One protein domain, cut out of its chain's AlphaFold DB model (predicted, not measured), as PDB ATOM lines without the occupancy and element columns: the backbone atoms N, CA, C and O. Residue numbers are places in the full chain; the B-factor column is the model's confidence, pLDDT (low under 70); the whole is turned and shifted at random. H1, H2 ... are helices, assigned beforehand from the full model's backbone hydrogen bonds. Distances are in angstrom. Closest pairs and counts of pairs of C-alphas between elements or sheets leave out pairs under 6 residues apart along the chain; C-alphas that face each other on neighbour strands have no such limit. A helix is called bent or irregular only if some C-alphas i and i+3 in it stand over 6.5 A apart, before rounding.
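This is residues 4 to 188 of the 600 residues of an uncharacterized protein of Ruminococcus sp. AF46-10NS (UniProt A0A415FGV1). Start at residue 4 and you meet a rounded cluster of crossed helices: H5 and residues 42 to 48 of H2 meet in the middle, with the H1 and H2 hairpin making one end and H3 and H6 at the other. The long H7 and H9, side by side and running opposite ways, cover one side, and H4 lies across the middle from them. The printed part has 185 residues with nine named helices, H1 to H9 in order, and no named strand: all helix. It is compact, with a radius of gyration of the C-alphas of 16.0 A and spans of 45 by 37 by 30 A.

Begin with H1, residues 4 to 24, and H2, residues 31 to 49, a hairpin whose closest C-alphas, of Thr 12 and Tyr 48, are 6.4 A apart. Look inside H2: it is irregular, with C-alphas 40 and 43 7.9 A apart, and has a kink of 62 degrees near residue 43. Its residues 42 to 48 touch H5, residues 106 to 121, closest at C-alphas Leu 46 and Ala 115, 4.8 A. H3, residues 66 to 77, touches H5 at a steep tilt of 52 degrees, closest at C-alphas Thr 69 and Ser 109, 5.8 A. H4, residues 88 to 98, only just touches H2, with 3 pairs of C-alphas within 8 A, the closest those of Asp 44 and Leu 89, 6.6 A. H6, residues 127 to 134, touches H5, closest at C-alphas Glu 120 and Ile 130, 6.1 A. H7, residues 141 to 161, touches H5 about perpendicular, at 87 degrees, closest at C-alphas Met 118 and Ser 148, 7.2 A, and touches H1 closest at C-alphas Ile 9 and Met 158, 5.4 A. H8, residues 169 to 172, is close to but not clearly touching H1, with C-alphas Ser 17 and Leu 171 closest, 7.6 A. H9, residues 175 to 187, touches H7 at a shallow tilt of 10 degrees, opposite ways, closest at C-alphas Ser 148 and Lys 186, 4.6 A. Each O i to N i+4 pair is within hydrogen-bond range in H1, H3, H4, H5, H6 and H7, against 13 of 15 in H2 and 6 of 9 in H9; H8 is too short for such a pair.

Find C-alpha 4 at (164.033, 170.563, 146.649); from there H1 runs 30.2 A to C-alpha 24. H2 spans 23.2 A, H5 22.3 A and H7 30.0 A. H9 runs 19.5 A to C-alpha 187 at (158.665, 191.154, 131.963).

The farthest C-alphas, of Gly 26 and Asn 62, are 48.9 A apart. The printed part has no cut, and the link from H2 to H3 is long, 16 residues. Mean pLDDT of the printed part is 79.4; look for values under 70 at residues 4 to 7, 26 to 35, 53, 56 to 64 and 160 to 181.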
ATOM      1  N   ASP A   4     165.083 169.846 145.910       67.44
ATOM      2  CA  ASP A   4     164.033 170.563 146.649       67.44
ATOM      3  C   ASP A   4     163.077 171.323 145.718       67.44
ATOM      4  O   ASP A   4     161.868 171.381 145.931       67.44
ATOM      5  N   THR A   5     163.611 171.912 144.650       69.69
ATOM      6  CA  THR A   5     162.815 172.666 143.673       69.69
ATOM      7  C   THR A   5     161.968 171.756 142.799       69.69
ATOM      8  O   THR A   5     160.838 172.113 142.470       69.69
ATOM      9  N   VAL A   6     162.480 170.576 142.447       67.44
ATOM     10  CA  VAL A   6     161.701 169.559 141.732       67.44
ATOM     11  C   VAL A   6     160.560 169.050 142.611       67.44
ATOM     12  O   VAL A   6     159.433 168.965 142.128       67.44
ATOM     13  N   GLU A   7     160.818 168.788 143.894       68.19
ATOM     14  CA  GLU A   7     159.787 168.374 144.854       68.19
ATOM     15  C   GLU A   7     158.698 169.441 145.008       68.19
ATOM     16  O   GLU A   7     157.511 169.136 144.911       68.19
ATOM     17  N   ILE A   8     159.087 170.711 145.152       77.00
ATOM     18  CA  ILE A   8     158.139 171.829 145.245       77.00
ATOM     19  C   ILE A   8     157.294 171.952 143.979       77.00
ATOM     20  O   ILE A   8     156.085 172.163 144.080       77.00
ATOM     21  N   ILE A   9     157.898 171.809 142.798       78.69
ATOM     22  CA  ILE A   9     157.161 171.799 141.531       78.69
ATOM     23  C   ILE A   9     156.158 170.639 141.506       78.69
ATOM     24  O   ILE A   9     154.988 170.878 141.218       78.69
ATOM     25  N   GLY A  10     156.590 169.421 141.844       72.88
ATOM     26  CA  GLY A  10     155.733 168.233 141.885       72.88
ATOM     27  C   GLY A  10     154.530 168.423 142.807       72.88
ATOM     28  O   GLY A  10     153.392 168.314 142.358       72.88
ATOM     29  N   SER A  11     154.766 168.841 144.055       76.69
ATOM     30  CA  SER A  11     153.690 169.120 145.015       76.69
ATOM     31  C   SER A  11     152.760 170.247 144.560       76.69
ATOM     32  O   SER A  11     151.558 170.188 144.799       76.69
ATOM     33  N   THR A  12     153.290 171.282 143.896       80.19
ATOM     34  CA  THR A  12     152.456 172.368 143.350       80.19
ATOM     35  C   THR A  12     151.534 171.841 142.255       80.19
ATOM     36  O   THR A  12     150.355 172.189 142.233       80.19
ATOM     37  N   CYS A  13     152.054 170.996 141.363       76.69
ATOM     38  CA  CYS A  13     151.267 170.355 140.318       76.69
ATOM     39  C   CYS A  13     150.178 169.459 140.919       76.69
ATOM     40  O   CYS A  13     149.015 169.652 140.592       76.69
ATOM     41  N   GLU A  14     150.515 168.537 141.822       77.25
ATOM     42  CA  GLU A  14     149.548 167.621 142.455       77.25
ATOM     43  C   GLU A  14     148.364 168.367 143.086       77.25
ATOM     44  O   GLU A  14     147.198 168.068 142.819       77.25
ATOM     45  N   GLU A  15     148.657 169.399 143.872       79.06
ATOM     46  CA  GLU A  15     147.633 170.182 144.556       79.06
ATOM     47  C   GLU A  15     146.792 171.036 143.588       79.06
ATOM     48  O   GLU A  15     145.579 171.173 143.771       79.06
ATOM     49  N   LEU A  16     147.402 171.575 142.524       79.50
ATOM     50  CA  LEU A  16     146.662 172.253 141.458       79.50
ATOM     51  C   LEU A  16     145.755 171.297 140.686       79.50
ATOM     52  O   LEU A  16     144.644 171.698 140.349       79.50
ATOM     53  N   SER A  17     146.200 170.058 140.443       76.94
ATOM     54  CA  SER A  17     145.382 169.018 139.799       76.94
ATOM     55  C   SER A  17     144.105 168.815 140.580       76.94
ATOM     56  O   SER A  17     143.003 168.945 140.056       76.94
ATOM     57  N   LYS A  18     144.275 168.557 141.877       80.44
ATOM     58  CA  LYS A  18     143.183 168.237 142.772       80.44
ATOM     59  C   LYS A  18     142.177 169.378 142.839       80.44
ATOM     60  O   LYS A  18     140.984 169.151 142.691       80.44
ATOM     61  N   ALA A  19     142.659 170.608 142.995       82.81
ATOM     62  CA  ALA A  19     141.804 171.788 142.999       82.81
ATOM     63  C   ALA A  19     141.056 171.992 141.672       82.81
ATOM     64  O   ALA A  19     139.885 172.370 141.674       82.81
ATOM     65  N   PHE A  20     141.727 171.752 140.545       80.81
ATOM     66  CA  PHE A  20     141.135 171.882 139.218       80.81
ATOM     67  C   PHE A  20     140.048 170.824 138.991       80.81
ATOM     68  O   PHE A  20     138.935 171.161 138.594       80.81
ATOM     69  N   GLN A  21     140.334 169.564 139.326       79.88
ATOM     70  CA  GLN A  21     139.373 168.463 139.266       79.88
ATOM     71  C   GLN A  21     138.168 168.719 140.183       79.88
ATOM     72  O   GLN A  21     137.035 168.566 139.744       79.88
ATOM     73  N   GLU A  22     138.382 169.180 141.420       84.44
ATOM     74  CA  GLU A  22     137.297 169.505 142.359       84.44
ATOM     75  C   GLU A  22     136.377 170.636 141.850       84.44
ATOM     76  O   GLU A  22     135.170 170.609 142.102       84.44
ATOM     77  N   GLU A  23     136.903 171.647 141.143       84.19
ATOM     78  CA  GLU A  23     136.084 172.756 140.616       84.19
ATOM     79  C   GLU A  23     135.284 172.361 139.360       84.19
ATOM     80  O   GLU A  23     134.161 172.847 139.133       84.19
ATOM     81  N   PHE A  24     135.843 171.468 138.544       79.25
ATOM     82  CA  PHE A  24     135.337 171.182 137.205       79.25
ATOM     83  C   PHE A  24     134.905 169.731 136.962       79.25
ATOM     84  O   PHE A  24     134.584 169.393 135.824       79.25
ATOM     85  N   GLU A  25     134.812 168.907 138.007       77.81
ATOM     86  CA  GLU A  25     134.405 167.499 137.928       77.81
ATOM     87  C   GLU A  25     133.203 167.283 136.985       77.81
ATOM     88  O   GLU A  25     132.133 167.882 137.143       77.81
ATOM     89  N   GLY A  26     133.400 166.432 135.970       60.25
ATOM     90  CA  GLY A  26     132.365 166.051 135.006       60.25
ATOM     91  C   GLY A  26     131.980 167.126 133.981       60.25
ATOM     92  O   GLY A  26     130.944 166.982 133.326       60.25
ATOM     93  N   LYS A  27     132.765 168.201 133.826       65.38
ATOM     94  CA  LYS A  27     132.521 169.264 132.838       65.38
ATOM     95  C   LYS A  27     133.599 169.267 131.762       65.38
ATOM     96  O   LYS A  27     134.779 169.184 132.060       65.38
ATOM     97  N   THR A  28     133.196 169.487 130.514       58.12
ATOM     98  CA  THR A  28     134.131 169.925 129.473       58.12
ATOM     99  C   THR A  28     134.517 171.373 129.762       58.12
ATOM    100  O   THR A  28     133.662 172.261 129.784       58.12
ATOM    101  N   ILE A  29     135.793 171.602 130.044       60.78
ATOM    102  CA  ILE A  29     136.334 172.911 130.416       60.78
ATOM    103  C   ILE A  29     136.881 173.552 129.151       60.78
ATOM    104  O   ILE A  29     137.562 172.872 128.394       60.78
ATOM    105  N   GLY A  30     136.609 174.837 128.935       55.41
ATOM    106  CA  GLY A  30     137.237 175.619 127.876       55.41
ATOM    107  C   GLY A  30     138.499 176.343 128.356       55.41
ATOM    108  O   GLY A  30     138.766 176.522 129.548       55.41
ATOM    109  N   ARG A  31     139.286 176.848 127.402       56.47
ATOM    110  CA  ARG A  31     140.518 177.606 127.682       56.47
ATOM    111  C   ARG A  31     140.296 178.814 128.592       56.47
ATOM    112  O   ARG A  31     141.178 179.171 129.373       56.47
ATOM    113  N   LYS A  32     139.156 179.492 128.459       61.03
ATOM    114  CA  LYS A  32     138.850 180.709 129.219       61.03
ATOM    115  C   LYS A  32     138.611 180.387 130.691       61.03
ATOM    116  O   LYS A  32     139.101 181.108 131.555       61.03
ATOM    117  N   GLU A  33     137.899 179.303 130.957       67.56
ATOM    118  CA  GLU A  33     137.626 178.769 132.285       67.56
ATOM    119  C   GLU A  33     138.931 178.315 132.948       67.56
ATOM    120  O   GLU A  33     139.212 178.726 134.073       67.56
ATOM    121  N   ALA A  34     139.785 177.590 132.217       68.06
ATOM    122  CA  ALA A  34     141.098 177.171 132.704       68.06
ATOM    123  C   ALA A  34     142.030 178.360 132.996       68.06
ATOM    124  O   ALA A  34     142.701 178.398 134.029       68.06
ATOM    125  N   LEU A  35     142.053 179.376 132.126       68.50
ATOM    126  CA  LEU A  35     142.808 180.603 132.383       68.50
ATOM    127  C   LEU A  35     142.283 181.316 133.628       68.50
ATOM    128  O   LEU A  35     143.066 181.718 134.482       68.50
ATOM    129  N   HIS A  36     140.964 181.455 133.740       79.88
ATOM    130  CA  HIS A  36     140.338 182.137 134.861       79.88
ATOM    131  C   HIS A  36     140.611 181.425 136.194       79.88
ATOM    132  O   HIS A  36     140.886 182.097 137.187       79.88
ATOM    133  N   PHE A  37     140.607 180.089 136.206       84.75
ATOM    134  CA  PHE A  37     141.028 179.283 137.352       84.75
ATOM    135  C   PHE A  37     142.466 179.616 137.775       84.75
ATOM    136  O   PHE A  37     142.717 179.986 138.924       84.75
ATOM    137  N   MET A  38     143.406 179.587 136.827       82.56
ATOM    138  CA  MET A  38     144.812 179.898 137.104       82.56
ATOM    139  C   MET A  38     144.997 181.332 137.601       82.56
ATOM    140  O   MET A  38     145.750 181.577 138.542       82.56
ATOM    141  N   GLU A  39     144.282 182.292 137.007       81.19
ATOM    142  CA  GLU A  39     144.344 183.696 137.411       81.19
ATOM    143  C   GLU A  39     143.772 183.942 138.810       81.19
ATOM    144  O   GLU A  39     144.304 184.770 139.562       81.19
ATOM    145  N   ARG A  40     142.711 183.211 139.171       85.94
ATOM    146  CA  ARG A  40     142.097 183.255 140.499       85.94
ATOM    147  C   ARG A  40     143.069 182.755 141.567       85.94
ATOM    148  O   ARG A  40     143.231 183.434 142.581       85.94
ATOM    149  N   HIS A  41     143.767 181.651 141.294       88.38
ATOM    150  CA  HIS A  41     144.630 180.954 142.254       88.38
ATOM    151  C   HIS A  41     146.122 181.299 142.159       88.38
ATOM    152  O   HIS A  41     146.931 180.757 142.910       88.38
ATOM    153  N   TYR A  42     146.513 182.261 141.315       87.56
ATOM    154  CA  TYR A  42     147.916 182.653 141.121       87.56
ATOM    155  C   TYR A  42     148.706 182.886 142.403       87.56
ATOM    156  O   TYR A  42     149.903 182.621 142.449       87.56
ATOM    157  N   LEU A  43     148.062 183.445 143.427       90.75
ATOM    158  CA  LEU A  43     148.745 183.791 144.661       90.75
ATOM    159  C   LEU A  43     149.239 182.549 145.415       90.75
ATOM    160  O   LEU A  43     150.350 182.578 145.939       90.75
ATOM    161  N   ASP A  44     148.454 181.469 145.420       89.75
ATOM    162  CA  ASP A  44     148.848 180.182 145.999       89.75
ATOM    163  C   ASP A  44     149.993 179.545 145.214       89.75
ATOM    164  O   ASP A  44     150.979 179.103 145.804       89.75
ATOM    165  N   ILE A  45     149.905 179.582 143.882       89.06
ATOM    166  CA  ILE A  45     150.935 179.029 142.994       89.06
ATOM    167  C   ILE A  45     152.256 179.764 143.206       89.06
ATOM    168  O   ILE A  45     153.284 179.155 143.491       89.06
ATOM    169  N   LEU A  46     152.233 181.098 143.149       91.38
ATOM    170  CA  LEU A  46     153.422 181.916 143.371       91.38
ATOM    171  C   LEU A  46     153.992 181.719 144.781       91.38
ATOM    172  O   LEU A  46     155.210 181.757 144.955       91.38
ATOM    173  N   PHE A  47     153.150 181.497 145.794       91.19
ATOM    174  CA  PHE A  47     153.608 181.204 147.150       91.19
ATOM    175  C   PHE A  47     154.348 179.868 147.242       91.19
ATOM    176  O   PHE A  47     155.428 179.829 147.829       91.19
ATOM    177  N   TYR A  48     153.824 178.805 146.635       86.81
ATOM    178  CA  TYR A  48     154.502 177.509 146.600       86.81
ATOM    179  C   TYR A  48     155.843 177.592 145.879       86.81
ATOM    180  O   TYR A  48     156.880 177.236 146.444       86.81
ATOM    181  N   LEU A  49     155.843 178.164 144.673       86.94
ATOM    182  CA  LEU A  49     157.062 178.324 143.883       86.94
ATOM    183  C   LEU A  49     158.086 179.236 144.582       86.94
ATOM    184  O   LEU A  49     159.287 179.071 144.395       86.94
ATOM    185  N   SER A  50     157.642 180.148 145.459       86.69
ATOM    186  CA  SER A  50     158.538 180.964 146.294       86.69
ATOM    187  C   SER A  50     159.341 180.161 147.319       86.69
ATOM    188  O   SER A  50     160.270 180.723 147.907       86.69
ATOM    189  N   GLY A  51     158.956 178.915 147.599       77.50
ATOM    190  CA  GLY A  51     159.679 178.010 148.488       77.50
ATOM    191  C   GLY A  51     160.894 177.348 147.837       77.50
ATOM    192  O   GLY A  51     161.722 176.806 148.562       77.50
ATOM    193  N   ALA A  52     161.003 177.391 146.503       76.88
ATOM    194  CA  ALA A  52     162.106 176.792 145.755       76.88
ATOM    195  C   ALA A  52     163.461 177.341 146.212       76.88
ATOM    196  O   ALA A  52     163.585 178.524 146.543       76.88
ATOM    197  N   SER A  53     164.499 176.505 146.213       67.19
ATOM    198  CA  SER A  53     165.799 176.907 146.762       67.19
ATOM    199  C   SER A  53     166.435 178.054 145.962       67.19
ATOM    200  O   SER A  53     167.033 178.956 146.551       67.19
ATOM    201  N   GLU A  54     166.200 178.116 144.645       72.06
ATOM    202  CA  GLU A  54     166.631 179.214 143.772       72.06
ATOM    203  C   GLU A  54     165.980 180.564 144.150       72.06
ATOM    204  O   GLU A  54     166.521 181.620 143.824       72.06
ATOM    205  N   MET A  55     164.865 180.557 144.895       74.31
ATOM    206  CA  MET A  55     164.154 181.760 145.360       74.31
ATOM    207  C   MET A  55     164.608 182.276 146.721       74.31
ATOM    208  O   MET A  55     164.332 183.428 147.077       74.31
ATOM    209  N   MET A  56     165.269 181.432 147.512       68.94
ATOM    210  CA  MET A  56     165.561 181.714 148.920       68.94
ATOM    211  C   MET A  56     166.541 182.876 149.108       68.94
ATOM    212  O   MET A  56     166.535 183.520 150.155       68.94
ATOM    213  N   ASN A  57     167.306 183.197 148.063       65.88
ATOM    214  CA  ASN A  57     168.321 184.247 148.059       65.88
ATOM    215  C   ASN A  57     167.845 185.556 147.421       65.88
ATOM    216  O   ASN A  57     168.666 186.409 147.103       65.88
ATOM    217  N   VAL A  58     166.546 185.746 147.195       63.69
ATOM    218  CA  VAL A  58     166.030 187.020 146.682       63.69
ATOM    219  C   VAL A  58     165.295 187.739 147.819       63.69
ATOM    220  O   VAL A  58     164.401 187.152 148.434       63.69
ATOM    221  N   PHE A  59     165.723 188.985 148.106       67.56
ATOM    222  CA  PHE A  59     165.582 189.759 149.366       67.56
ATOM    223  C   PHE A  59     166.684 189.553 150.438       67.56
ATOM    224  O   PHE A  59     166.399 189.508 151.633       67.56
ATOM    225  N   VAL A  60     167.961 189.474 150.032       52.22
ATOM    226  CA  VAL A  60     169.107 189.122 150.913       52.22
ATOM    227  C   VAL A  60     169.388 190.128 152.038       52.22
ATOM    228  O   VAL A  60     170.038 189.774 153.020       52.22
ATOM    229  N   HIS A  61     168.940 191.381 151.950       47.59
ATOM    230  CA  HIS A  61     169.325 192.408 152.924       47.59
ATOM    231  C   HIS A  61     168.126 193.071 153.601       47.59
ATOM    232  O   HIS A  61     167.498 193.975 153.063       47.59
ATOM    233  N   ASN A  62     167.942 192.665 154.860       46.09
ATOM    234  CA  ASN A  62     167.192 193.324 155.922       46.09
ATOM    235  C   ASN A  62     165.658 193.360 155.806       46.09
ATOM    236  O   ASN A  62     165.076 193.839 154.840       46.09
ATOM    237  N   ARG A  63     165.043 193.016 156.950       55.72
ATOM    238  CA  ARG A  63     163.644 193.221 157.366       55.72
ATOM    239  C   ARG A  63     162.681 192.050 157.155       55.72
ATOM    240  O   ARG A  63     161.573 192.221 156.642       55.72
ATOM    241  N   ASP A  64     162.979 190.910 157.783       61.44
ATOM    242  CA  ASP A  64     161.893 190.097 158.365       61.44
ATOM    243  C   ASP A  64     161.268 190.795 159.593       61.44
ATOM    244  O   ASP A  64     161.047 190.211 160.649       61.44
ATOM    245  N   GLU A  65     161.016 192.101 159.480       75.88
ATOM    246  CA  GLU A  65     160.272 192.824 160.490       75.88
ATOM    247  C   GLU A  65     158.840 192.298 160.459       75.88
ATOM    248  O   GLU A  65     158.171 192.300 159.417       75.88
ATOM    249  N   ILE A  66     158.359 191.899 161.633       81.88
ATOM    250  CA  ILE A  66     156.999 191.402 161.860       81.88
ATOM    251  C   ILE A  66     155.944 192.333 161.242       81.88
ATOM    252  O   ILE A  66     154.913 191.869 160.758       81.88
ATOM    253  N   VAL A  67     156.212 193.644 161.209       87.31
ATOM    254  CA  VAL A  67     155.335 194.655 160.603       87.31
ATOM    255  C   VAL A  67     155.083 194.374 159.118       87.31
ATOM    256  O   VAL A  67     153.934 194.415 158.683       87.31
ATOM    257  N   PHE A  68     156.115 194.052 158.334       88.50
ATOM    258  CA  PHE A  68     155.948 193.756 156.907       88.50
ATOM    259  C   PHE A  68     155.269 192.411 156.675       88.50
ATOM    260  O   PHE A  68     154.454 192.290 155.767       88.50
ATOM    261  N   THR A  69     155.550 191.418 157.518       88.75
ATOM    262  CA  THR A  69     154.869 190.116 157.470       88.75
ATOM    263  C   THR A  69     153.377 190.268 157.755       88.75
ATOM    264  O   THR A  69     152.551 189.711 157.036       88.75
ATOM    265  N   ARG A  70     153.011 191.097 158.740       90.56
ATOM    266  CA  ARG A  70     151.612 191.419 159.038       90.56
ATOM    267  C   ARG A  70     150.929 192.131 157.871       90.56
ATOM    268  O   ARG A  70     149.857 191.698 157.468       90.56
ATOM    269  N   LYS A  71     151.559 193.160 157.291       92.62
ATOM    270  CA  LYS A  71     151.030 193.865 156.107       92.62
ATOM    271  C   LYS A  71     150.823 192.927 154.917       92.62
ATOM    272  O   LYS A  71     149.782 192.976 154.268       92.62
ATOM    273  N   ALA A  72     151.779 192.031 154.671       92.44
ATOM    274  CA  ALA A  72     151.663 191.019 153.629       92.44
ATOM    275  C   ALA A  72     150.461 190.094 153.883       92.44
ATOM    276  O   ALA A  72     149.641 189.890 152.994       92.44
ATOM    277  N   LEU A  73     150.291 189.598 155.110       92.56
ATOM    278  CA  LEU A  73     149.146 188.761 155.481       92.56
ATOM    279  C   LEU A  73     147.803 189.503 155.390       92.56
ATOM    280  O   LEU A  73     146.818 188.922 154.947       92.56
ATOM    281  N   GLU A  74     147.748 190.787 155.747       94.25
ATOM    282  CA  GLU A  74     146.558 191.627 155.547       94.25
ATOM    283  C   GLU A  74     146.220 191.797 154.060       94.25
ATOM    284  O   GLU A  74     145.050 191.731 153.678       94.25
ATOM    285  N   TYR A  75     147.233 191.962 153.205       95.12
ATOM    286  CA  TYR A  75     147.062 191.992 151.754       95.12
ATOM    287  C   TYR A  75     146.475 190.676 151.218       95.12
ATOM    288  O   TYR A  75     145.561 190.719 150.385       95.12
ATOM    289  N   VAL A  76     146.972 189.525 151.695       94.06
ATOM    290  CA  VAL A  76     146.456 188.196 151.313       94.06
ATOM    291  C   VAL A  76     145.023 188.021 151.823       94.06
ATOM    292  O   VAL A  76     144.156 187.595 151.066       94.06
ATOM    293  N   ARG A  77     144.728 188.427 153.064       92.94
ATOM    294  CA  ARG A  77     143.391 188.323 153.671       92.94
ATOM    295  C   ARG A  77     142.313 189.056 152.871       92.94
ATOM    296  O   ARG A  77     141.221 188.528 152.700       92.94
ATOM    297  N   LYS A  78     142.620 190.237 152.322       92.88
ATOM    298  CA  LYS A  78     141.706 190.980 151.425       92.88
ATOM    299  C   LYS A  78     141.355 190.215 150.137       92.88
ATOM    300  O   LYS A  78     140.494 190.659 149.389       92.88
ATOM    301  N   ARG A  79     142.062 189.122 149.844       91.06
ATOM    302  CA  ARG A  79     141.965 188.310 148.623       91.06
ATOM    303  C   ARG A  79     141.750 186.828 148.938       91.06
ATOM    304  O   ARG A  79     142.013 185.987 148.087       91.06
ATOM    305  N   GLN A  80     141.280 186.522 150.146       87.69
ATOM    306  CA  GLN A  80     141.078 185.151 150.618       87.69
ATOM    307  C   GLN A  80     140.115 184.338 149.737       87.69
ATOM    308  O   GLN A  80     140.267 183.127 149.656       87.69
ATOM    309  N   ASP A  81     139.182 184.993 149.037       84.62
ATOM    310  CA  ASP A  81     138.210 184.339 148.145       84.62
ATOM    311  C   ASP A  81     138.866 183.711 146.903       84.62
ATOM    312  O   ASP A  81     138.281 182.847 146.258       84.62
ATOM    313  N   GLY A  82     140.084 184.149 146.558       82.62
ATOM    314  CA  GLY A  82     140.890 183.559 145.489       82.62
ATOM    315  C   GLY A  82     141.854 182.473 145.969       82.62
ATOM    316  O   GLY A  82     142.614 181.953 145.157       82.62
ATOM    317  N   LEU A  83     141.870 182.148 147.265       88.06
ATOM    318  CA  LEU A  83     142.749 181.108 147.795       88.06
ATOM    319  C   LEU A  83     142.106 179.730 147.686       88.06
ATOM    320  O   LEU A  83     140.901 179.570 147.888       88.06
ATOM    321  N   LEU A  84     142.930 178.726 147.423       84.50
ATOM    322  CA  LEU A  84     142.514 177.333 147.447       84.50
ATOM    323  C   LEU A  84     142.134 176.901 148.870       84.50
ATOM    324  O   LEU A  84     142.752 177.298 149.866       84.50
ATOM    325  N   LYS A  85     141.089 176.073 148.978       79.56
ATOM    326  CA  LYS A  85     140.650 175.556 150.276       79.56
ATOM    327  C   LYS A  85     141.713 174.632 150.861       79.56
ATOM    328  O   LYS A  85     142.271 173.802 150.157       79.56
ATOM    329  N   ASN A  86     141.978 174.747 152.162       73.31
ATOM    330  CA  ASN A  86     142.989 173.951 152.876       73.31
ATOM    331  C   ASN A  86     144.434 174.121 152.369       73.31
ATOM    332  O   ASN A  86     145.324 173.374 152.798       73.31
ATOM    333  N   PHE A  87     144.703 175.126 151.535       81.00
ATOM    334  CA  PHE A  87     146.054 175.437 151.082       81.00
ATOM    335  C   PHE A  87     146.894 176.120 152.172       81.00
ATOM    336  O   PHE A  87     146.349 176.690 153.127       81.00
ATOM    337  N   PRO A  88     148.237 176.102 152.061       83.44
ATOM    338  CA  PRO A  88     149.123 176.683 153.063       83.44
ATOM    339  C   PRO A  88     148.867 178.162 153.356       83.44
ATOM    340  O   PRO A  88     148.926 178.538 154.525       83.44
ATOM    341  N   LEU A  89     148.560 178.999 152.354       87.94
ATOM    342  CA  LEU A  89     148.265 180.416 152.598       87.94
ATOM    343  C   LEU A  89     147.003 180.590 153.442       87.94
ATOM    344  O   LEU A  89     147.037 181.332 154.425       87.94
ATOM    345  N   GLN A  90     145.922 179.874 153.120       87.75
ATOM    346  CA  GLN A  90     144.693 179.912 153.912       87.75
ATOM    347  C   GLN A  90     144.936 179.399 155.339       87.75
ATOM    348  O   GLN A  90     144.586 180.074 156.304       87.75
ATOM    349  N   LYS A  91     145.660 178.281 155.496       87.62
ATOM    350  CA  LYS A  91     146.059 177.749 156.812       87.62
ATOM    351  C   LYS A  91     146.882 178.754 157.627       87.62
ATOM    352  O   LYS A  91     146.711 178.839 158.843       87.62
ATOM    353  N   ILE A  92     147.778 179.514 156.990       89.69
ATOM    354  CA  ILE A  92     148.564 180.566 157.653       89.69
ATOM    355  C   ILE A  92     147.660 181.731 158.076       89.69
ATOM    356  O   ILE A  92     147.818 182.235 159.193       89.69
ATOM    357  N   LEU A  93     146.713 182.150 157.229       90.69
ATOM    358  CA  LEU A  93     145.735 183.185 157.576       90.69
ATOM    359  C   LEU A  93     144.881 182.768 158.775       90.69
ATOM    360  O   LEU A  93     144.779 183.536 159.733       90.69
ATOM    361  N   ASP A  94     144.340 181.552 158.764       87.56
ATOM    362  CA  ASP A  94     143.510 181.026 159.848       87.56
ATOM    363  C   ASP A  94     144.310 180.894 161.143       87.56
ATOM    364  O   ASP A  94     143.878 181.354 162.202       87.56
ATOM    365  N   ALA A  95     145.523 180.337 161.072       87.00
ATOM    366  CA  ALA A  95     146.417 180.260 162.220       87.00
ATOM    367  C   ALA A  95     146.666 181.650 162.828       87.00
ATOM    368  O   ALA A  95     146.578 181.818 164.044       87.00
ATOM    369  N   THR A  96     146.930 182.653 161.990       88.81
ATOM    370  CA  THR A  96     147.327 183.992 162.440       88.81
ATOM    371  C   THR A  96     146.144 184.825 162.940       88.81
ATOM    372  O   THR A  96     146.214 185.417 164.016       88.81
ATOM    373  N   PHE A  97     145.055 184.897 162.171       90.62
ATOM    374  CA  PHE A  97     143.944 185.818 162.428       90.62
ATOM    375  C   PHE A  97     142.760 185.176 163.155       90.62
ATOM    376  O   PHE A  97     142.045 185.891 163.855       90.62
ATOM    377  N   VAL A  98     142.554 183.860 163.027       89.31
ATOM    378  CA  VAL A  98     141.456 183.139 163.698       89.31
ATOM    379  C   VAL A  98     141.956 182.501 164.992       89.31
ATOM    380  O   VAL A  98     141.418 182.761 166.065       89.31
ATOM    381  N   GLN A  99     143.035 181.719 164.912       89.00
ATOM    382  CA  GLN A  99     143.594 180.976 166.050       89.00
ATOM    383  C   GLN A  99     144.578 181.806 166.890       89.00
ATOM    384  O   GLN A  99     145.038 181.331 167.927       89.00
ATOM    385  N   LYS A 100     144.913 183.031 166.454       88.31
ATOM    386  CA  LYS A 100     145.850 183.954 167.125       88.31
ATOM    387  C   LYS A 100     147.222 183.327 167.434       88.31
ATOM    388  O   LYS A 100     147.849 183.655 168.440       88.31
ATOM    389  N   LYS A 101     147.691 182.421 166.573       85.56
ATOM    390  CA  LYS A 101     149.034 181.834 166.648       85.56
ATOM    391  C   LYS A 101     150.108 182.876 166.293       85.56
ATOM    392  O   LYS A 101     149.792 183.899 165.678       85.56
ATOM    393  N   PRO A 102     151.380 182.632 166.666       84.25
ATOM    394  CA  PRO A 102     152.491 183.491 166.272       84.25
ATOM    395  C   PRO A 102     152.583 183.669 164.753       84.25
ATOM    396  O   PRO A 102     152.118 182.824 163.985       84.25
ATOM    397  N   MET A 103     153.223 184.764 164.331       83.94
ATOM    398  CA  MET A 103     153.523 185.023 162.919       83.94
ATOM    399  C   MET A 103     154.271 183.842 162.278       83.94
ATOM    400  O   MET A 103     155.004 183.133 162.976       83.94
ATOM    401  N   PRO A 104     154.121 183.629 160.957       83.50
ATOM    402  CA  PRO A 104     154.840 182.571 160.262       83.50
ATOM    403  C   PRO A 104     156.355 182.741 160.410       83.50
ATOM    404  O   PRO A 104     156.859 183.855 160.551       83.50
ATOM    405  N   ASN A 105     157.075 181.621 160.343       80.81
ATOM    406  CA  ASN A 105     158.534 181.624 160.375       80.81
ATOM    407  C   ASN A 105     159.128 182.434 159.196       80.81
ATOM    408  O   ASN A 105     158.426 182.669 158.204       80.81
ATOM    409  N   PRO A 106     160.414 182.827 159.263       79.69
ATOM    410  CA  PRO A 106     161.027 183.685 158.249       79.69
ATOM    411  C   PRO A 106     160.909 183.136 156.824       79.69
ATOM    412  O   PRO A 106     160.560 183.871 155.908       79.69
ATOM    413  N   SER A 107     161.108 181.829 156.639       81.06
ATOM    414  CA  SER A 107     160.978 181.173 155.330       81.06
ATOM    415  C   SER A 107     159.589 181.398 154.710       81.06
ATOM    416  O   SER A 107     159.471 181.937 153.607       81.06
ATOM    417  N   LYS A 108     158.520 181.101 155.462       83.94
ATOM    418  CA  LYS A 108     157.134 181.325 155.022       83.94
ATOM    419  C   LYS A 108     156.818 182.812 154.853       83.94
ATOM    420  O   LYS A 108     156.138 183.185 153.903       83.94
ATOM    421  N   SER A 109     157.324 183.664 155.744       84.56
ATOM    422  CA  SER A 109     157.198 185.124 155.662       84.56
ATOM    423  C   SER A 109     157.762 185.667 154.343       84.56
ATOM    424  O   SER A 109     157.072 186.392 153.621       84.56
ATOM    425  N   PHE A 110     158.984 185.272 153.980       84.31
ATOM    426  CA  PHE A 110     159.611 185.672 152.724       84.31
ATOM    427  C   PHE A 110     158.889 185.112 151.500       84.31
ATOM    428  O   PHE A 110     158.717 185.843 150.524       84.31
ATOM    429  N   ALA A 111     158.405 183.868 151.557       87.31
ATOM    430  CA  ALA A 111     157.621 183.286 150.473       87.31
ATOM    431  C   ALA A 111     156.329 184.078 150.197       87.31
ATOM    432  O   ALA A 111     156.039 184.404 149.048       87.31
ATOM    433  N   ILE A 112     155.600 184.492 151.244       89.44
ATOM    434  CA  ILE A 112     154.407 185.347 151.096       89.44
ATOM    435  C   ILE A 112     154.789 186.682 150.451       89.44
ATOM    436  O   ILE A 112     154.136 187.123 149.507       89.44
ATOM    437  N   LYS A 113     155.857 187.323 150.943       90.44
ATOM    438  CA  LYS A 113     156.330 188.617 150.429       90.44
ATOM    439  C   LYS A 113     156.701 188.521 148.942       90.44
ATOM    440  O   LYS A 113     156.263 189.361 148.166       90.44
ATOM    441  N   ARG A 114     157.433 187.483 148.518       90.50
ATOM    442  CA  ARG A 114     157.755 187.227 147.098       90.50
ATOM    443  C   ARG A 114     156.494 187.052 146.251       90.50
ATOM    444  O   ARG A 114     156.346 187.732 145.236       90.50
ATOM    445  N   ALA A 115     155.563 186.213 146.698       92.88
ATOM    446  CA  ALA A 115     154.342 185.912 145.958       92.88
ATOM    447  C   ALA A 115     153.459 187.148 145.722       92.88
ATOM    448  O   ALA A 115     153.012 187.388 144.598       92.88
ATOM    449  N   ILE A 116     153.238 187.977 146.753       93.94
ATOM    450  CA  ILE A 116     152.382 189.166 146.615       93.94
ATOM    451  C   ILE A 116     153.013 190.228 145.710       93.94
ATOM    452  O   ILE A 116     152.295 190.868 144.942       93.94
ATOM    453  N   CYS A 117     154.341 190.380 145.754       93.62
ATOM    454  CA  CYS A 117     155.080 191.270 144.862       93.62
ATOM    455  C   CYS A 117     154.919 190.841 143.409       93.62
ATOM    456  O   CYS A 117     154.558 191.655 142.562       93.62
ATOM    457  N   MET A 118     155.132 189.553 143.133       93.56
ATOM    458  CA  MET A 118     155.085 189.025 141.773       93.56
ATOM    459  C   MET A 118     153.685 189.034 141.173       93.56
ATOM    460  O   MET A 118     153.523 189.319 139.986       93.56
ATOM    461  N   ARG A 119     152.660 188.837 142.005       93.19
ATOM    462  CA  ARG A 119     151.265 188.996 141.588       93.19
ATOM    463  C   ARG A 119     150.950 190.409 141.099       93.19
ATOM    464  O   ARG A 119     150.161 190.577 140.175       93.19
ATOM    465  N   GLU A 120     151.507 191.433 141.737       94.00
ATOM    466  CA  GLU A 120     151.268 192.821 141.331       94.00
ATOM    467  C   GLU A 120     152.206 193.250 140.195       94.00
ATOM    468  O   GLU A 120     151.792 193.977 139.293       94.00
ATOM    469  N   TRP A 121     153.426 192.715 140.165       94.00
ATOM    470  CA  TRP A 121     154.375 192.866 139.064       94.00
ATOM    471  C   TRP A 121     153.792 192.414 137.722       94.00
ATOM    472  O   TRP A 121     153.780 193.193 136.771       94.00
ATOM    473  N   MET A 122     153.208 191.212 137.657       89.94
ATOM    474  CA  MET A 122     152.627 190.643 136.426       89.94
ATOM    475  C   MET A 122     151.352 191.345 135.921       89.94
ATOM    476  O   MET A 122     150.769 190.952 134.905       89.94
ATOM    477  N   LYS A 123     150.874 192.355 136.656       89.50
ATOM    478  CA  LYS A 123     149.770 193.238 136.257       89.50
ATOM    479  C   LYS A 123     150.254 194.560 135.675       89.50
ATOM    480  O   LYS A 123     149.457 195.469 135.507       89.50
ATOM    481  N   GLY A 124     151.556 194.719 135.442       91.12
ATOM    482  CA  GLY A 124     152.086 195.980 134.935       91.12
ATOM    483  C   GLY A 124     152.195 197.090 135.982       91.12
ATOM    484  O   GLY A 124     152.516 198.212 135.613       91.12
ATOM    485  N   LYS A 125     151.997 196.824 137.284       92.94
ATOM    486  CA  LYS A 125     152.109 197.877 138.310       92.94
ATOM    487  C   LYS A 125     153.541 198.382 138.453       92.94
ATOM    488  O   LYS A 125     154.495 197.604 138.467       92.94
ATOM    489  N   SER A 126     153.728 199.687 138.575       91.31
ATOM    490  CA  SER A 126     155.017 200.293 138.905       91.31
ATOM    491  C   SER A 126     155.505 199.843 140.287       91.31
ATOM    492  O   SER A 126     154.723 199.456 141.155       91.31
ATOM    493  N   VAL A 127     156.815 199.947 140.538       91.69
ATOM    494  CA  VAL A 127     157.399 199.627 141.856       91.69
ATOM    495  C   VAL A 127     156.725 200.433 142.972       91.69
ATOM    496  O   VAL A 127     156.506 199.924 144.068       91.69
ATOM    497  N   ARG A 128     156.361 201.690 142.690       92.94
ATOM    498  CA  ARG A 128     155.644 202.555 143.627       92.94
ATOM    499  C   ARG A 128     154.265 201.992 143.966       92.94
ATOM    500  O   ARG A 128     153.965 201.836 145.144       92.94
ATOM    501  N   GLU A 129     153.472 201.638 142.961       95.38
ATOM    502  CA  GLU A 129     152.137 201.068 143.166       95.38
ATOM    503  C   GLU A 129     152.202 199.721 143.895       95.38
ATOM    504  O   GLU A 129     151.376 199.451 144.760       95.38
ATOM    505  N   ILE A 130     153.211 198.888 143.610       94.88
ATOM    506  CA  ILE A 130     153.424 197.624 144.334       94.88
ATOM    507  C   ILE A 130     153.697 197.903 145.816       94.88
ATOM    508  O   ILE A 130     153.107 197.251 146.679       94.88
ATOM    509  N   ARG A 131     154.554 198.882 146.140       94.19
ATOM    510  CA  ARG A 131     154.837 199.279 147.533       94.19
ATOM    511  C   ARG A 131     153.591 199.806 148.244       94.19
ATOM    512  O   ARG A 131     153.380 199.464 149.404       94.19
ATOM    513  N   GLU A 132     152.791 200.626 147.565       95.12
ATOM    514  CA  GLU A 132     151.548 201.194 148.103       95.12
ATOM    515  C   GLU A 132     150.502 200.099 148.361       95.12
ATOM    516  O   GLU A 132     149.919 200.038 149.442       95.12
ATOM    517  N   GLU A 133     150.324 199.180 147.411       94.88
ATOM    518  CA  GLU A 133     149.332 198.110 147.489       94.88
ATOM    519  C   GLU A 133     149.697 197.041 148.535       94.88
ATOM    520  O   GLU A 133     148.844 196.585 149.300       94.88
ATOM    521  N   THR A 134     150.962 196.618 148.570       92.75
ATOM    522  CA  THR A 134     151.434 195.534 149.451       92.75
ATOM    523  C   THR A 134     151.884 196.030 150.826       92.75
ATOM    524  O   THR A 134     152.015 195.244 151.764       92.75
ATOM    525  N   GLY A 135     152.161 197.330 150.961       90.88
ATOM    526  CA  GLY A 135     152.735 197.932 152.164       90.88
ATOM    527  C   GLY A 135     154.220 197.609 152.395       90.88
ATOM    528  O   GLY A 135     154.758 197.944 153.457       90.88
ATOM    529  N   LEU A 136     154.883 196.971 151.424       90.56
ATOM    530  CA  LEU A 136     156.284 196.556 151.472       90.56
ATOM    531  C   LEU A 136     157.197 197.652 150.899       90.56
ATOM    532  O   LEU A 136     157.662 197.588 149.765       90.56
ATOM    533  N   SER A 137     157.471 198.682 151.698       88.81
ATOM    534  CA  SER A 137     158.166 199.901 151.253       88.81
ATOM    535  C   SER A 137     159.617 199.711 150.783       88.81
ATOM    536  O   SER A 137     160.166 200.610 150.154       88.81
ATOM    537  N   TYR A 138     160.250 198.578 151.097       86.12
ATOM    538  CA  TYR A 138     161.670 198.318 150.828       86.12
ATOM    539  C   TYR A 138     161.950 197.695 149.448       86.12
ATOM    540  O   TYR A 138     163.099 197.699 149.014       86.12
ATOM    541  N   ILE A 139     160.932 197.177 148.751       87.56
ATOM    542  CA  ILE A 139     161.101 196.494 147.454       87.56
ATOM    543  C   ILE A 139     161.699 197.452 146.433       87.56
ATOM    544  O   ILE A 139     161.202 198.567 146.301       87.56
ATOM    545  N   ASN A 140     162.692 197.039 145.652       88.25
ATOM    546  CA  ASN A 140     163.210 197.816 144.523       88.25
ATOM    547  C   ASN A 140     163.062 197.059 143.190       88.25
ATOM    548  O   ASN A 140     162.669 195.896 143.168       88.25
ATOM    549  N   LEU A 141     163.346 197.745 142.077       87.56
ATOM    550  CA  LEU A 141     163.227 197.170 140.733       87.56
ATOM    551  C   LEU A 141     164.170 195.976 140.528       87.56
ATOM    552  O   LEU A 141     163.733 194.954 140.025       87.56
ATOM    553  N   GLY A 142     165.422 196.071 140.988       87.06
ATOM    554  CA  GLY A 142     166.402 194.996 140.827       87.06
ATOM    555  C   GLY A 142     166.029 193.710 141.572       87.06
ATOM    556  O   GLY A 142     166.323 192.620 141.089       87.06
ATOM    557  N   ASP A 143     165.353 193.816 142.721       85.31
ATOM    558  CA  ASP A 143     164.795 192.651 143.416       85.31
ATOM    559  C   ASP A 143     163.673 192.003 142.598       85.31
ATOM    560  O   ASP A 143     163.627 190.780 142.486       85.31
ATOM    561  N   LEU A 144     162.780 192.814 142.020       89.44
ATOM    562  CA  LEU A 144     161.674 192.324 141.196       89.44
ATOM    563  C   LEU A 144     162.168 191.692 139.895       89.44
ATOM    564  O   LEU A 144     161.678 190.623 139.562       89.44
ATOM    565  N   ASP A 145     163.161 192.282 139.227       85.56
ATOM    566  CA  ASP A 145     163.750 191.738 137.995       85.56
ATOM    567  C   ASP A 145     164.399 190.363 138.247       85.56
ATOM    568  O   ASP A 145     164.187 189.398 137.509       85.56
ATOM    569  N   ARG A 146     165.142 190.229 139.357       85.88
ATOM    570  CA  ARG A 146     165.718 188.936 139.764       85.88
ATOM    571  C   ARG A 146     164.638 187.921 140.113       85.88
ATOM    572  O   ARG A 146     164.744 186.765 139.713       85.88
ATOM    573  N   LEU A 147     163.605 188.335 140.855       88.88
ATOM    574  CA  LEU A 147     162.467 187.465 141.150       88.88
ATOM    575  C   LEU A 147     161.775 187.016 139.868       88.88
ATOM    576  O   LEU A 147     161.462 185.838 139.745       88.88
ATOM    577  N   SER A 148     161.540 187.922 138.920       88.75
ATOM    578  CA  SER A 148     160.817 187.615 137.692       88.75
ATOM    579  C   SER A 148     161.525 186.599 136.820       88.75
ATOM    580  O   SER A 148     160.856 185.707 136.302       88.75
ATOM    581  N   ASP A 149     162.850 186.683 136.701       81.44
ATOM    582  CA  ASP A 149     163.623 185.716 135.922       81.44
ATOM    583  C   ASP A 149     163.549 184.315 136.541       81.44
ATOM    584  O   ASP A 149     163.256 183.337 135.849       81.44
ATOM    585  N   VAL A 150     163.742 184.216 137.861       83.75
ATOM    586  CA  VAL A 150     163.705 182.926 138.563       83.75
ATOM    587  C   VAL A 150     162.285 182.353 138.591       83.75
ATOM    588  O   VAL A 150     162.098 181.162 138.339       83.75
ATOM    589  N   PHE A 151     161.262 183.181 138.825       86.38
ATOM    590  CA  PHE A 151     159.870 182.735 138.774       86.38
ATOM    591  C   PHE A 151     159.467 182.279 137.380       86.38
ATOM    592  O   PHE A 151     158.773 181.275 137.278       86.38
ATOM    593  N   ALA A 152     159.858 182.995 136.324       82.81
ATOM    594  CA  ALA A 152     159.518 182.605 134.960       82.81
ATOM    595  C   ALA A 152     160.130 181.241 134.623       82.81
ATOM    596  O   ALA A 152     159.430 180.368 134.117       82.81
ATOM    597  N   TYR A 153     161.391 181.024 135.004       79.38
ATOM    598  CA  TYR A 153     162.063 179.736 134.854       79.38
ATOM    599  C   TYR A 153     161.343 178.596 135.598       79.38
ATOM    600  O   TYR A 153     161.040 177.562 135.004       79.38
ATOM    601  N   ILE A 154     161.024 178.789 136.884       79.94
ATOM    602  CA  ILE A 154     160.347 177.767 137.699       79.94
ATOM    603  C   ILE A 154     158.912 177.531 137.210       79.94
ATOM    604  O   ILE A 154     158.449 176.394 137.180       79.94
ATOM    605  N   TRP A 155     158.213 178.585 136.789       82.31
ATOM    606  CA  TRP A 155     156.875 178.493 136.213       82.31
ATOM    607  C   TRP A 155     156.877 177.649 134.937       82.31
ATOM    608  O   TRP A 155     156.060 176.743 134.792       82.31
ATOM    609  N   GLU A 156     157.808 177.906 134.017       74.88
ATOM    610  CA  GLU A 156     157.949 177.109 132.796       74.88
ATOM    611  C   GLU A 156     158.282 175.648 133.109       74.88
ATOM    612  O   GLU A 156     157.698 174.749 132.504       74.88
ATOM    613  N   ALA A 157     159.164 175.397 134.081       73.88
ATOM    614  CA  ALA A 157     159.478 174.046 134.533       73.88
ATOM    615  C   ALA A 157     158.242 173.333 135.106       73.88
ATOM    616  O   ALA A 157     157.965 172.200 134.719       73.88
ATOM    617  N   MET A 158     157.457 174.012 135.949       79.06
ATOM    618  CA  MET A 158     156.198 173.493 136.486       79.06
ATOM    619  C   MET A 158     155.238 173.097 135.366       79.06
ATOM    620  O   MET A 158     154.769 171.963 135.334       79.06
ATOM    621  N   VAL A 159     155.008 173.986 134.395       71.50
ATOM    622  CA  VAL A 159     154.099 173.702 133.276       71.50
ATOM    623  C   VAL A 159     154.594 172.541 132.407       71.50
ATOM    624  O   VAL A 159     153.783 171.756 131.922       71.50
ATOM    625  N   ARG A 160     155.912 172.386 132.224       69.06
ATOM    626  CA  ARG A 160     156.493 171.247 131.490       69.06
ATOM    627  C   ARG A 160     156.325 169.920 132.246       69.06
ATOM    628  O   ARG A 160     156.135 168.889 131.606       69.06
ATOM    629  N   VAL A 161     156.363 169.939 133.579       66.00
ATOM    630  CA  VAL A 161     156.184 168.747 134.431       66.00
ATOM    631  C   VAL A 161     154.721 168.293 134.504       66.00
ATOM    632  O   VAL A 161     154.488 167.100 134.693       66.00
ATOM    633  N   LEU A 162     153.745 169.179 134.257       61.50
ATOM    634  CA  LEU A 162     152.317 168.816 134.192       61.50
ATOM    635  C   LEU A 162     152.035 167.622 133.257       61.50
ATOM    636  O   LEU A 162     151.125 166.855 133.529       61.50
ATOM    637  N   LEU A 163     152.826 167.426 132.192       49.47
ATOM    638  CA  LEU A 163     152.680 166.310 131.240       49.47
ATOM    639  C   LEU A 163     153.205 164.962 131.758       49.47
ATOM    640  O   LEU A 163     152.813 163.916 131.249       49.47
ATOM    641  N   ALA A 164     154.134 164.976 132.715       49.78
ATOM    642  CA  ALA A 164     154.755 163.762 133.244       49.78
ATOM    643  C   ALA A 164     153.906 163.102 134.343       49.78
ATOM    644  O   ALA A 164     154.065 161.914 134.615       49.78
ATOM    645  N   TYR A 165     153.000 163.866 134.954       51.50
ATOM    646  CA  TYR A 165     152.030 163.373 135.922       51.50
ATOM    647  C   TYR A 165     150.760 162.958 135.177       51.50
ATOM    648  O   TYR A 165     149.977 163.800 134.752       51.50
ATOM    649  N   GLY A 166     150.556 161.651 134.995       42.66
ATOM    650  CA  GLY A 166     149.460 161.083 134.193       42.66
ATOM    651  C   GLY A 166     148.031 161.414 134.654       42.66
ATOM    652  O   GLY A 166     147.088 161.050 133.968       42.66
ATOM    653  N   GLU A 167     147.849 162.116 135.776       45.31
ATOM    654  CA  GLU A 167     146.541 162.545 136.305       45.31
ATOM    655  C   GLU A 167     146.089 163.934 135.795       45.31
ATOM    656  O   GLU A 167     145.111 164.489 136.288       45.31
ATOM    657  N   MET A 168     146.805 164.515 134.821       53.59
ATOM    658  CA  MET A 168     146.709 165.931 134.424       53.59
ATOM    659  C   MET A 168     146.318 166.186 132.957       53.59
ATOM    660  O   MET A 168     146.555 167.289 132.460       53.59
ATOM    661  N   GLU A 169     145.736 165.220 132.236       54.84
ATOM    662  CA  GLU A 169     145.453 165.363 130.791       54.84
ATOM    663  C   GLU A 169     144.664 166.645 130.440       54.84
ATOM    664  O   GLU A 169     145.005 167.331 129.472       54.84
ATOM    665  N   GLU A 170     143.688 167.042 131.265       57.59
ATOM    666  CA  GLU A 170     142.843 168.219 131.005       57.59
ATOM    667  C   GLU A 170     143.573 169.559 131.185       57.59
ATOM    668  O   GLU A 170     143.449 170.453 130.348       57.59
ATOM    669  N   LEU A 171     144.376 169.725 132.244       57.66
ATOM    670  CA  LEU A 171     145.144 170.962 132.453       57.66
ATOM    671  C   LEU A 171     146.356 171.027 131.507       57.66
ATOM    672  O   LEU A 171     146.742 172.107 131.046       57.66
ATOM    673  N   ALA A 172     146.928 169.869 131.168       57.25
ATOM    674  CA  ALA A 172     148.025 169.741 130.218       57.25
ATOM    675  C   ALA A 172     147.631 170.156 128.789       57.25
ATOM    676  O   ALA A 172     148.470 170.715 128.072       57.25
ATOM    677  N   ALA A 173     146.360 169.993 128.398       56.47
ATOM    678  CA  ALA A 173     145.827 170.515 127.134       56.47
ATOM    679  C   ALA A 173     146.053 172.037 126.990       56.47
ATOM    680  O   ALA A 173     146.281 172.554 125.894       56.47
ATOM    681  N   TYR A 174     146.120 172.764 128.111       58.97
ATOM    682  CA  TYR A 174     146.345 174.210 128.149       58.97
ATOM    683  C   TYR A 174     147.814 174.630 128.282       58.97
ATOM    684  O   TYR A 174     148.095 175.823 128.434       58.97
ATOM    685  N   ARG A 175     148.780 173.705 128.165       58.28
ATOM    686  CA  ARG A 175     150.225 173.958 128.370       58.28
ATOM    687  C   ARG A 175     150.749 175.217 127.682       58.28
ATOM    688  O   ARG A 175     151.461 176.010 128.288       58.28
ATOM    689  N   VAL A 176     150.373 175.443 126.422       53.97
ATOM    690  CA  VAL A 176     150.884 176.567 125.626       53.97
ATOM    691  C   VAL A 176     150.389 177.886 126.208       53.97
ATOM    692  O   VAL A 176     151.137 178.856 126.280       53.97
ATOM    693  N   MET A 177     149.134 177.927 126.654       64.56
ATOM    694  CA  MET A 177     148.582 179.086 127.342       64.56
ATOM    695  C   MET A 177     149.283 179.306 128.683       64.56
ATOM    696  O   MET A 177     149.658 180.436 128.978       64.56
ATOM    697  N   LEU A 178     149.495 178.247 129.464       65.12
ATOM    698  CA  LEU A 178     150.150 178.340 130.766       65.12
ATOM    699  C   LEU A 178     151.602 178.822 130.642       65.12
ATOM    700  O   LEU A 178     152.011 179.703 131.395       65.12
ATOM    701  N   ILE A 179     152.353 178.348 129.642       63.19
ATOM    702  CA  ILE A 179     153.702 178.845 129.321       63.19
ATOM    703  C   ILE A 179     153.661 180.337 128.968       63.19
ATOM    704  O   ILE A 179     154.509 181.096 129.427       63.19
ATOM    705  N   ARG A 180     152.657 180.812 128.212       62.12
ATOM    706  CA  ARG A 180     152.552 182.244 127.855       62.12
ATOM    707  C   ARG A 180     152.453 183.161 129.074       62.12
ATOM    708  O   ARG A 180     152.895 184.307 128.999       62.12
ATOM    709  N   LEU A 181     151.921 182.666 130.192       69.44
ATOM    710  CA  LEU A 181     151.822 183.432 131.436       69.44
ATOM    711  C   LEU A 181     153.200 183.711 132.054       69.44
ATOM    712  O   LEU A 181     153.356 184.735 132.723       69.44
ATOM    713  N   ALA A 182     154.220 182.898 131.746       74.75
ATOM    714  CA  ALA A 182     155.606 183.154 132.143       74.75
ATOM    715  C   ALA A 182     156.119 184.496 131.608       74.75
ATOM    716  O   ALA A 182     156.867 185.187 132.290       74.75
ATOM    717  N   GLY A 183     155.655 184.929 130.429       71.50
ATOM    718  CA  GLY A 183     156.024 186.225 129.866       71.50
ATOM    719  C   GLY A 183     155.566 187.408 130.727       71.50
ATOM    720  O   GLY A 183     156.314 188.369 130.901       71.50
ATOM    721  N   ARG A 184     154.374 187.323 131.336       82.06
ATOM    722  CA  ARG A 184     153.883 188.345 132.279       82.06
ATOM    723  C   ARG A 184     154.730 188.383 133.542       82.06
ATOM    724  O   ARG A 184     154.994 189.458 134.070       82.06
ATOM    725  N   ILE A 185     155.156 187.210 134.009       86.69
ATOM    726  CA  ILE A 185     156.020 187.078 135.178       86.69
ATOM    727  C   ILE A 185     157.395 187.679 134.875       86.69
ATOM    728  O   ILE A 185     157.810 188.584 135.591       86.69
ATOM    729  N   LYS A 186     158.037 187.249 133.783       86.12
ATOM    730  CA  LYS A 186     159.376 187.668 133.357       86.12
ATOM    731  C   LYS A 186     159.483 189.173 133.141       86.12
ATOM    732  O   LYS A 186     160.371 189.817 133.676       86.12
ATOM    733  N   TYR A 187     158.574 189.744 132.354       85.25
ATOM    734  CA  TYR A 187     158.665 191.154 131.963       85.25
ATOM    735  C   TYR A 187     157.888 192.092 132.892       85.25
ATOM    736  O   TYR A 187     158.010 193.313 132.786       85.25
ATOM    737  N   GLY A 188     157.050 191.544 133.775       89.62
ATOM    738  CA  GLY A 188     156.206 192.333 134.663       89.62
ATOM    739  C   GLY A 188     155.181 193.172 133.931       89.62
ATOM    740  O   GLY A 188     154.910 194.289 134.347       89.62
TER     741      GLY A 188